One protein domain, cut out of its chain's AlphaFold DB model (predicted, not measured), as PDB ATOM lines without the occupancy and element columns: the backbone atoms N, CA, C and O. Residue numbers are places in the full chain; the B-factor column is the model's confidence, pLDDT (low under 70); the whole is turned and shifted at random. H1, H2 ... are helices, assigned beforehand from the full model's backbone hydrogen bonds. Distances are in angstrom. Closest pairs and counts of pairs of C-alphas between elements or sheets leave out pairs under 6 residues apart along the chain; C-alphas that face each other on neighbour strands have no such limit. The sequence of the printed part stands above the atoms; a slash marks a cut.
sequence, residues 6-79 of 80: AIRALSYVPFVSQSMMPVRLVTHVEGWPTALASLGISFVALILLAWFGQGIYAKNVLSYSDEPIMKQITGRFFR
ATOM      1  N   ALA A   6     133.985  79.378 104.977       91.88
ATOM      2  CA  ALA A   6     134.301  80.801 105.073       91.88
ATOM      3  C   ALA A   6     134.266  81.479 103.693       91.88
ATOM      4  O   ALA A   6     133.615  82.506 103.523       91.88
ATOM      5  N   ILE A   7     134.890  80.863 102.682       91.69
ATOM      6  CA  ILE A   7     134.882  81.373 101.300       91.69
ATOM      7  C   ILE A   7     133.455  81.395 100.751       91.69
ATOM      8  O   ILE A   7     133.046  82.356 100.095       91.69
ATOM      9  N   ARG A   8     132.674  80.348 101.042       92.50
ATOM     10  CA  ARG A   8     131.274  80.277 100.628       92.50
ATOM     11  C   ARG A   8     130.455  81.414 101.230       92.50
ATOM     12  O   ARG A   8     129.739  82.066 100.481       92.50
ATOM     13  N   ALA A   9     130.599  81.688 102.525       94.19
ATOM     14  CA  ALA A   9     129.910  82.791 103.192       94.19
ATOM     15  C   ALA A   9     130.322  84.157 102.617       94.19
ATOM     16  O   ALA A   9     129.463  84.942 102.221       94.19
ATOM     17  N   LEU A  10     131.630  84.409 102.483       95.00
ATOM     18  CA  LEU A  10     132.166  85.660 101.929       95.00
ATOM     19  C   LEU A  10     131.703  85.930 100.492       95.00
ATOM     20  O   LEU A  10     131.558  87.083 100.098       95.00
ATOM     21  N   SER A  11     131.399  84.884  99.725       96.50
ATOM     22  CA  SER A  11     130.880  85.025  98.359       96.50
ATOM     23  C   SER A  11     129.479  85.633  98.282       96.50
ATOM     24  O   SER A  11     129.071  86.054  97.204       96.50
ATOM     25  N   TYR A  12     128.748  85.695  99.396       96.62
ATOM     26  CA  TYR A  12     127.450  86.368  99.487       96.62
ATOM     27  C   TYR A  12     127.528  87.723 100.196       96.62
ATOM     28  O   TYR A  12     126.546  88.462 100.197       96.62
ATOM     29  N   VAL A  13     128.674  88.072 100.791       97.25
ATOM     30  CA  VAL A  13     128.853  89.354 101.478       97.25
ATOM     31  C   VAL A  13     128.971  90.472 100.433       97.25
ATOM     32  O   VAL A  13     129.857  90.392  99.579       97.25
ATOM     33  N   PRO A  14     128.131  91.523 100.481       96.69
ATOM     34  CA  PRO A  14     128.224  92.658  99.564       96.69
ATOM     35  C   PRO A  14     129.638  93.249  99.513       96.69
ATOM     36  O   PRO A  14     130.345  93.260 100.518       96.69
ATOM     37  N   PHE A  15     130.053  93.742  98.344       95.25
ATOM     38  CA  PHE A  15     131.399  94.272  98.057       95.25
ATOM     39  C   PHE A  15     132.546  93.247  98.086       95.25
ATOM     40  O   PHE A  15     133.554  93.468  97.418       95.25
ATOM     41  N   VAL A  16     132.398  92.113  98.773       96.56
ATOM     42  CA  VAL A  16     133.349  90.984  98.737       96.56
ATOM     43  C   VAL A  16     132.948  89.965  97.663       96.56
ATOM     44  O   VAL A  16     133.794  89.426  96.942       96.56
ATOM     45  N   SER A  17     131.641  89.758  97.503       96.38
ATOM     46  CA  SER A  17     131.006  88.872  96.524       96.38
ATOM     47  C   SER A  17     131.474  89.125  95.088       96.38
ATOM     48  O   SER A  17     131.669  88.163  94.348       96.38
ATOM     49  N   GLN A  18     131.729  90.387  94.715       93.94
ATOM     50  CA  GLN A  18     132.159  90.789  93.367       93.94
ATOM     51  C   GLN A  18     133.475  90.136  92.926       93.94
ATOM     52  O   GLN A  18     133.676  89.918  91.737       93.94
ATOM     53  N   SER A  19     134.351  89.795  93.874       93.00
ATOM     54  CA  SER A  19     135.621  89.124  93.586       93.00
ATOM     55  C   SER A  19     135.509  87.616  93.795       93.00
ATOM     56  O   SER A  19     136.057  86.837  93.021       93.00
ATOM     57  N   MET A  20     134.790  87.177  94.834       94.31
ATOM     58  CA  MET A  20     134.756  85.759  95.209       94.31
ATOM     59  C   MET A  20     133.783  84.928  94.365       94.31
ATOM     60  O   MET A  20     134.128  83.822  93.948       94.31
ATOM     61  N   MET A  21     132.574  85.427  94.098       96.06
ATOM     62  CA  MET A  21     131.545  84.635  93.422       96.06
ATOM     63  C   MET A  21     131.849  84.369  91.940       96.06
ATOM     64  O   MET A  21     131.672  83.225  91.520       96.06
ATOM     65  N   PRO A  22     132.372  85.330  91.146       95.12
ATOM     66  CA  PRO A  22     132.752  85.053  89.759       95.12
ATOM     67  C   PRO A  22     133.827  83.972  89.641       95.12
ATOM     68  O   PRO A  22     133.720  83.089  88.794       95.12
ATOM     69  N   VAL A  23     134.817  83.974  90.543       94.19
ATOM     70  CA  VAL A  23     135.845  82.923  90.595       94.19
ATOM     71  C   VAL A  23     135.204  81.560  90.853       94.19
ATOM     72  O   VAL A  23     135.538  80.581  90.188       94.19
ATOM     73  N   ARG A  24     134.243  81.480  91.779       93.19
ATOM     74  CA  ARG A  24     133.529  80.231  92.097       93.19
ATOM     75  C   ARG A  24     132.609  79.760  90.970       93.19
ATOM     76  O   ARG A  24     132.443  78.554  90.804       93.19
ATOM     77  N   LEU A  25     132.062  80.690  90.192       94.56
ATOM     78  CA  LEU A  25     131.239  80.395  89.024       94.56
ATOM     79  C   LEU A  25     132.084  79.843  87.862       94.56
ATOM     80  O   LEU A  25     131.740  78.811  87.295       94.56
ATOM     81  N   VAL A  26     133.219  80.481  87.551       94.81
ATOM     82  CA  VAL A  26     134.143  80.042  86.482       94.81
ATOM     83  C   VAL A  26     134.827  78.719  86.827       94.81
ATOM     84  O   VAL A  26     135.086  77.906  85.949       94.81
ATOM     85  N   THR A  27     135.094  78.475  88.110       93.31
ATOM     86  CA  THR A  27     135.665  77.200  88.582       93.31
ATOM     87  C   THR A  27     134.622  76.099  88.781       93.31
ATOM     88  O   THR A  27     134.968  75.027  89.271       93.31
ATOM     89  N   HIS A  28     133.357  76.344  88.417       92.06
ATOM     90  CA  HIS A  28     132.246  75.394  88.548       92.06
ATOM     91  C   HIS A  28     132.023  74.859  89.976       92.06
ATOM     92  O   HIS A  28     131.448  73.789  90.167       92.06
ATOM     93  N   VAL A  29     132.458  75.608  90.996       92.50
ATOM     94  CA  VAL A  29     132.215  75.294  92.414       92.50
ATOM     95  C   VAL A  29     130.787  75.672  92.823       92.50
ATOM     96  O   VAL A  29     130.217  75.062  93.724       92.50
ATOM     97  N   GLU A  30     130.210  76.683  92.175       91.75
ATOM     98  CA  GLU A  30     128.826  77.127  92.353       91.75
ATOM     99  C   GLU A  30     128.150  77.324  90.993       91.75
ATOM    100  O   GLU A  30     128.809  77.503  89.968       91.75
ATOM    101  N   GLY A  31     126.819  77.316  90.998       94.75
ATOM    102  CA  GLY A  31     126.012  77.512  89.799       94.75
ATOM    103  C   GLY A  31     125.543  78.952  89.593       94.75
ATOM    104  O   GLY A  31     125.676  79.837  90.445       94.75
ATOM    105  N   TRP A  32     124.891  79.170  88.455       96.38
ATOM    106  CA  TRP A  32     124.221  80.431  88.142       96.38
ATOM    107  C   TRP A  32     123.139  80.849  89.153       96.38
ATOM    108  O   TRP A  32     123.126  82.029  89.503       96.38
ATOM    109  N   PRO A  33     122.281  79.953  89.696       96.56
ATOM    110  CA  PRO A  33     121.251  80.365  90.658       96.56
ATOM    111  C   PRO A  33     121.839  81.045  91.899       96.56
ATOM    112  O   PRO A  33     121.376  82.098  92.334       96.56
ATOM    113  N   THR A  34     122.919  80.481  92.429       95.12
ATOM    114  CA  THR A  34     123.650  81.024  93.573       95.12
ATOM    115  C   THR A  34     124.367  82.328  93.227       95.12
ATOM    116  O   THR A  34     124.362  83.260  94.031       95.12
ATOM    117  N   ALA A  35     124.936  82.439  92.021       96.00
ATOM    118  CA  ALA A  35     125.575  83.673  91.566       96.00
ATOM    119  C   ALA A  35     124.564  84.825  91.460       96.00
ATOM    120  O   ALA A  35     124.817  85.913  91.978       96.00
ATOM    121  N   LEU A  36     123.382  84.564  90.896       97.88
ATOM    122  CA  LEU A  36     122.289  85.537  90.829       97.88
ATOM    123  C   LEU A  36     121.772  85.923  92.220       97.88
ATOM    124  O   LEU A  36     121.523  87.101  92.467       97.88
ATOM    125  N   ALA A  37     121.683  84.973  93.156       97.44
ATOM    126  CA  ALA A  37     121.329  85.280  94.542       97.44
ATOM    127  C   ALA A  37     122.354  86.217  95.207       97.44
ATOM    128  O   ALA A  37     121.971  87.195  95.849       97.44
ATOM    129  N   SER A  38     123.658  85.977  95.010       97.62
ATOM    130  CA  SER A  38     124.716  86.857  95.535       97.62
ATOM    131  C   SER A  38     124.655  88.272  94.946       97.62
ATOM    132  O   SER A  38     124.875  89.260  95.656       97.62
ATOM    133  N   LEU A  39     124.293  88.377  93.664       97.62
ATOM    134  CA  LEU A  39     124.105  89.649  92.981       97.62
ATOM    135  C   LEU A  39     122.896  90.394  93.556       97.62
ATOM    136  O   LEU A  39     123.010  91.573  93.882       97.62
ATOM    137  N   GLY A  40     121.775  89.695  93.757       98.19
ATOM    138  CA  GLY A  40     120.575  90.249  94.384       98.19
ATOM    139  C   GLY A  40     120.835  90.775  95.799       98.19
ATOM    140  O   GLY A  40     120.458  91.902  96.113       98.19
ATOM    141  N   ILE A  41     121.556  90.014  96.630       98.19
ATOM    142  CA  ILE A  41     121.966  90.452  97.977       98.19
ATOM    143  C   ILE A  41     122.824  91.721  97.900       98.19
ATOM    144  O   ILE A  41     122.600  92.675  98.647       98.19
ATOM    145  N   SER A  42     123.780  91.759  96.970       97.94
ATOM    146  CA  SER A  42     124.657  92.918  96.780       97.94
ATOM    147  C   SER A  42     123.874  94.151  96.316       97.94
ATOM    148  O   SER A  42     124.121  95.255  96.793       97.94
ATOM    149  N   PHE A  43     122.882  93.966  95.445       98.12
ATOM    150  CA  PHE A  43     122.007  95.039  94.976       98.12
ATOM    151  C   PHE A  43     121.138  95.618  96.101       98.12
ATOM    152  O   PHE A  43     121.075  96.836  96.269       98.12
ATOM    153  N   VAL A  44     120.531  94.764  96.932       98.31
ATOM    154  CA  VAL A  44     119.775  95.211  98.116       98.31
ATOM    155  C   VAL A  44     120.677  95.991  99.073       98.31
ATOM    156  O   VAL A  44     120.285  97.047  99.569       98.31
ATOM    157  N   ALA A  45     121.907  95.526  99.297       97.94
ATOM    158  CA  ALA A  45     122.863  96.229 100.144       97.94
ATOM    159  C   ALA A  45     123.230  97.620  99.603       97.94
ATOM    160  O   ALA A  45     123.353  98.556 100.391       97.94
ATOM    161  N   LEU A  46     123.348  97.785  98.280       97.56
ATOM    162  CA  LEU A  46     123.559  99.099  97.661       97.56
ATOM    163  C   LEU A  46     122.385 100.047  97.919       97.56
ATOM    164  O   LEU A  46     122.612 101.200  98.279       97.56
ATOM    165  N   ILE A  47     121.143  99.566  97.790       98.06
ATOM    166  CA  ILE A  47     119.946 100.369  98.089       98.06
ATOM    167  C   ILE A  47     119.951 100.809  99.557       98.06
ATOM    168  O   ILE A  47     119.752 101.989  99.850       98.06
ATOM    169  N   LEU A  48     120.217  99.882 100.480       97.56
ATOM    170  CA  LEU A  48     120.284 100.186 101.911       97.56
ATOM    171  C   LEU A  48     121.398 101.188 102.229       97.56
ATOM    172  O   LEU A  48     121.185 102.107 103.019       97.56
ATOM    173  N   LEU A  49     122.564 101.042 101.596       96.44
ATOM    174  CA  LEU A  49     123.685 101.960 101.768       96.44
ATOM    175  C   LEU A  49     123.355 103.359 101.237       96.44
ATOM    176  O   LEU A  49     123.643 104.344 101.914       96.44
ATOM    177  N   ALA A  50     122.721 103.458 100.067       96.06
ATOM    178  CA  ALA A  50     122.294 104.732  99.495       96.06
ATOM    179  C   ALA A  50     121.266 105.430 100.396       96.06
ATOM    180  O   ALA A  50     121.412 106.613 100.707       96.06
ATOM    181  N   TRP A  51     120.271 104.683 100.881       95.50
ATOM    182  CA  TRP A  51     119.266 105.193 101.812       95.50
ATOM    183  C   TRP A  51     119.888 105.675 103.131       95.50
ATOM    184  O   TRP A  51     119.593 106.776 103.605       95.50
ATOM    185  N   PHE A  52     120.805 104.890 103.700       92.81
ATOM    186  CA  PHE A  52     121.553 105.276 104.894       92.81
ATOM    187  C   PHE A  52     122.398 106.540 104.655       92.81
ATOM    188  O   PHE A  52     122.367 107.474 105.461       92.81
ATOM    189  N   GLY A  53     123.096 106.604 103.520       91.00
ATOM    190  CA  GLY A  53     123.909 107.745 103.109       91.00
ATOM    191  C   GLY A  53     123.095 109.028 102.948       91.00
ATOM    192  O   GLY A  53     123.515 110.075 103.442       91.00
ATOM    193  N   GLN A  54     121.897 108.954 102.359       91.25
ATOM    194  CA  GLN A  54     120.979 110.094 102.254       91.25
ATOM    195  C   GLN A  54     120.611 110.652 103.637       91.25
ATOM    196  O   GLN A  54     120.597 111.870 103.836       91.25
ATOM    197  N   GLY A  55     120.351 109.775 104.610       85.88
ATOM    198  CA  GLY A  55     120.047 110.177 105.983       85.88
ATOM    199  C   GLY A  55     121.199 110.918 106.668       85.88
ATOM    200  O   GLY A  55     120.955 111.859 107.425       85.88
ATOM    201  N   ILE A  56     122.447 110.528 106.395       85.31
ATOM    202  CA  ILE A  56     123.640 111.239 106.882       85.31
ATOM    203  C   ILE A  56     123.810 112.572 106.147       85.31
ATOM    204  O   ILE A  56     124.044 113.597 106.791       85.31
ATOM    205  N   TYR A  57     123.666 112.567 104.822       83.75
ATOM    206  CA  TYR A  57     123.849 113.744 103.974       83.75
ATOM    207  C   TYR A  57     122.902 114.883 104.365       83.75
ATOM    208  O   TYR A  57     123.348 116.006 104.595       83.75
ATOM    209  N   ALA A  58     121.611 114.584 104.547       82.75
ATOM    210  CA  ALA A  58     120.615 115.579 104.943       82.75
ATOM    211  C   ALA A  58     120.945 116.265 106.283       82.75
ATOM    212  O   ALA A  58     120.684 117.450 106.462       82.75
ATOM    213  N   LYS A  59     121.555 115.543 107.226       72.31
ATOM    214  CA  LYS A  59     121.864 116.076 108.562       72.31
ATOM    215  C   LYS A  59     123.143 116.899 108.612       72.31
ATOM    216  O   LYS A  59     123.227 117.843 109.385       72.31
ATOM    217  N   ASN A  60     124.139 116.537 107.811       71.50
ATOM    218  CA  ASN A  60     125.454 117.171 107.878       71.50
ATOM    219  C   ASN A  60     125.598 118.310 106.869       71.50
ATOM    220  O   ASN A  60     126.180 119.334 107.200       71.50
ATOM    221  N   VAL A  61     125.034 118.160 105.665       66.44
ATOM    222  CA  VAL A  61     125.189 119.148 104.586       66.44
ATOM    223  C   VAL A  61     124.011 120.119 104.521       66.44
ATOM    224  O   VAL A  61     124.230 121.315 104.380       66.44
ATOM    225  N   LEU A  62     122.766 119.647 104.659       59.75
ATOM    226  CA  LEU A  62     121.587 120.527 104.568       59.75
ATOM    227  C   LEU A  62     121.232 121.226 105.889       59.75
ATOM    228  O   LEU A  62     120.624 122.290 105.859       59.75
ATOM    229  N   SER A  63     121.603 120.647 107.034       60.00
ATOM    230  CA  SER A  63     121.246 121.178 108.358       60.00
ATOM    231  C   SER A  63     122.409 121.849 109.104       60.00
ATOM    232  O   SER A  63     122.203 122.217 110.257       60.00
ATOM    233  N   TYR A  64     123.597 121.993 108.489       62.03
ATOM    234  CA  TYR A  64     124.821 122.527 109.123       62.03
ATOM    235  C   TYR A  64     124.998 122.026 110.568       62.03
ATOM    236  O   TYR A  64     125.015 122.793 111.525       62.03
ATOM    237  N   SER A  65     125.056 120.705 110.745       65.00
ATOM    238  CA  SER A  65     125.359 120.132 112.056       65.00
ATOM    239  C   SER A  65     126.857 120.252 112.330       65.00
ATOM    240  O   SER A  65     127.645 119.555 111.696       65.00
ATOM    241  N   ASP A  66     127.239 121.056 113.324       73.38
ATOM    242  CA  ASP A  66     128.632 121.175 113.792       73.38
ATOM    243  C   ASP A  66     129.151 119.898 114.483       73.38
ATOM    244  O   ASP A  66     130.345 119.734 114.740       73.38
ATOM    245  N   GLU A  67     128.253 118.965 114.815       78.50
ATOM    246  CA  GLU A  67     128.612 117.759 115.546       78.50
ATOM    247  C   GLU A  67     129.205 116.678 114.619       78.50
ATOM    248  O   GLU A  67     128.632 116.398 113.566       78.50
ATOM    249  N   PRO A  68     130.305 115.993 114.993       81.50
ATOM    250  CA  PRO A  68     130.904 114.955 114.158       81.50
ATOM    251  C   PRO A  68     129.921 113.825 113.827       81.50
ATOM    252  O   PRO A  68     129.259 113.287 114.719       81.50
ATOM    253  N   ILE A  69     129.912 113.380 112.566       79.69
ATOM    254  CA  ILE A  69     129.051 112.294 112.054       79.69
ATOM    255  C   ILE A  69     129.067 111.062 112.976       79.69
ATOM    256  O   ILE A  69     128.020 110.501 113.300       79.69
ATOM    257  N   MET A  70     130.246 110.668 113.469       80.50
ATOM    258  CA  MET A  70     130.397 109.500 114.344       80.50
ATOM    259  C   MET A  70     129.665 109.637 115.687       80.50
ATOM    260  O   MET A  70     129.129 108.644 116.185       80.50
ATOM    261  N   LYS A  71     129.581 110.846 116.261       81.81
ATOM    262  CA  LYS A  71     128.802 111.102 117.486       81.81
ATOM    263  C   LYS A  71     127.302 111.057 117.214       81.81
ATOM    264  O   LYS A  71     126.562 110.491 118.013       81.81
ATOM    265  N   GLN A  72     126.854 111.568 116.066       77.44
ATOM    266  CA  GLN A  72     125.439 111.517 115.678       77.44
ATOM    267  C   GLN A  72     124.947 110.074 115.473       77.44
ATOM    268  O   GLN A  72     123.826 109.735 115.860       77.44
ATOM    269  N   ILE A  73     125.781 109.219 114.871       80.56
ATOM    270  CA  ILE A  73     125.453 107.807 114.622       80.56
ATOM    271  C   ILE A  73     125.418 107.023 115.939       80.56
ATOM    272  O   ILE A  73     124.431 106.347 116.227       80.56
ATOM    273  N   THR A  74     126.468 107.132 116.758       82.56
ATOM    274  CA  THR A  74     126.568 106.385 118.023       82.56
ATOM    275  C   THR A  74     125.570 106.885 119.069       82.56
ATOM    276  O   THR A  74     124.887 106.078 119.694       82.56
ATOM    277  N   GLY A  75     125.381 108.201 119.202       75.06
ATOM    278  CA  GLY A  75     124.445 108.798 120.160       75.06
ATOM    279  C   GLY A  75     122.984 108.394 119.937       75.06
ATOM    280  O   GLY A  75     122.222 108.288 120.897       75.06
ATOM    281  N   ARG A  76     122.588 108.101 118.691       67.69
ATOM    282  CA  ARG A  76     121.237 107.612 118.368       67.69
ATOM    283  C   ARG A  76     121.024 106.147 118.754       67.69
ATOM    284  O   ARG A  76     119.892 105.760 119.008       67.69
ATOM    285  N   PHE A  77     122.088 105.347 118.798       65.06
ATOM    286  CA  PHE A  77     122.018 103.932 119.171       65.06
ATOM    287  C   PHE A  77     121.910 103.735 120.694       65.06
ATOM    288  O   PHE A  77     121.337 102.748 121.146       65.06
ATOM    289  N   PHE A  78     122.422 104.690 121.482       67.62
ATOM    290  CA  PHE A  78     122.442 104.628 122.951       67.62
ATOM    291  C   PHE A  78     121.384 105.491 123.654       67.62
ATOM    292  O   PHE A  78     121.175 105.323 124.854       67.62
ATOM    293  N   ARG A  79     120.689 106.389 122.945       55.84
ATOM    294  CA  ARG A  79     119.508 107.082 123.484       55.84
ATOM    295  C   ARG A  79     118.281 106.168 123.388       55.84
ATOM    296  O   ARG A  79     117.596 106.166 122.367       55.84
TER     297      ARG A  79
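AT A GLANCE: This is residues 6 to 79 of the 80 residues of the protein "ABC transporter, permease protein" of Leuconostoc pseudomesenteroides PS12 (UniProt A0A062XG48). One long helix, H3, makes the length of a rod; near its first end H2 folds back beside it as a hairpin with small H1 at H2's start, and near its other end H4 is set crosswise. The printed part has 74 residues, 56 of them in four named helices in order H1 to H4, with no named strand; the class is all helix, and the whole is extended: radius of gyration of the C-alphas 17.6 A, spans 52 by 22 by 17 A.

IN THESE COORDINATES: Find C-alpha 6 at (134.301, 80.801, 105.073), where H1, residues 6 to 10, begins. H2 is residues 17 to 26, H3 residues 32 to 62, 43.4 A. H4, residues 69 to 78, ends at (122.442, 104.628, 122.951).

HOW THE PARTS SIT: H2 and H3 touch, opposite ways at a shallow tilt of 12 degrees, H3 with residues 32 to 42 alone; their closest C-alphas, Met 21 and Ala 35, are 6.3 A apart. H1 and H2 only just touch, with 3 pairs of C-alphas within 8 A, closest Leu 10 and Ser 17, 6.4 A. H4 is close but not clearly touching H3, about perpendicular at 76 degrees, closest C-alphas Asn 60 and Ile 69, 7.4 A. O i to N i+4 pairs are within hydrogen-bond range throughout H1, and in 4 of 6 in H2, 25 of 27 in H3, 5 of 6 in H4.

THE WHOLE: The printed part has no cut and no long link; pLDDT is under 70 at residues 61 to 65 and 76 to 79.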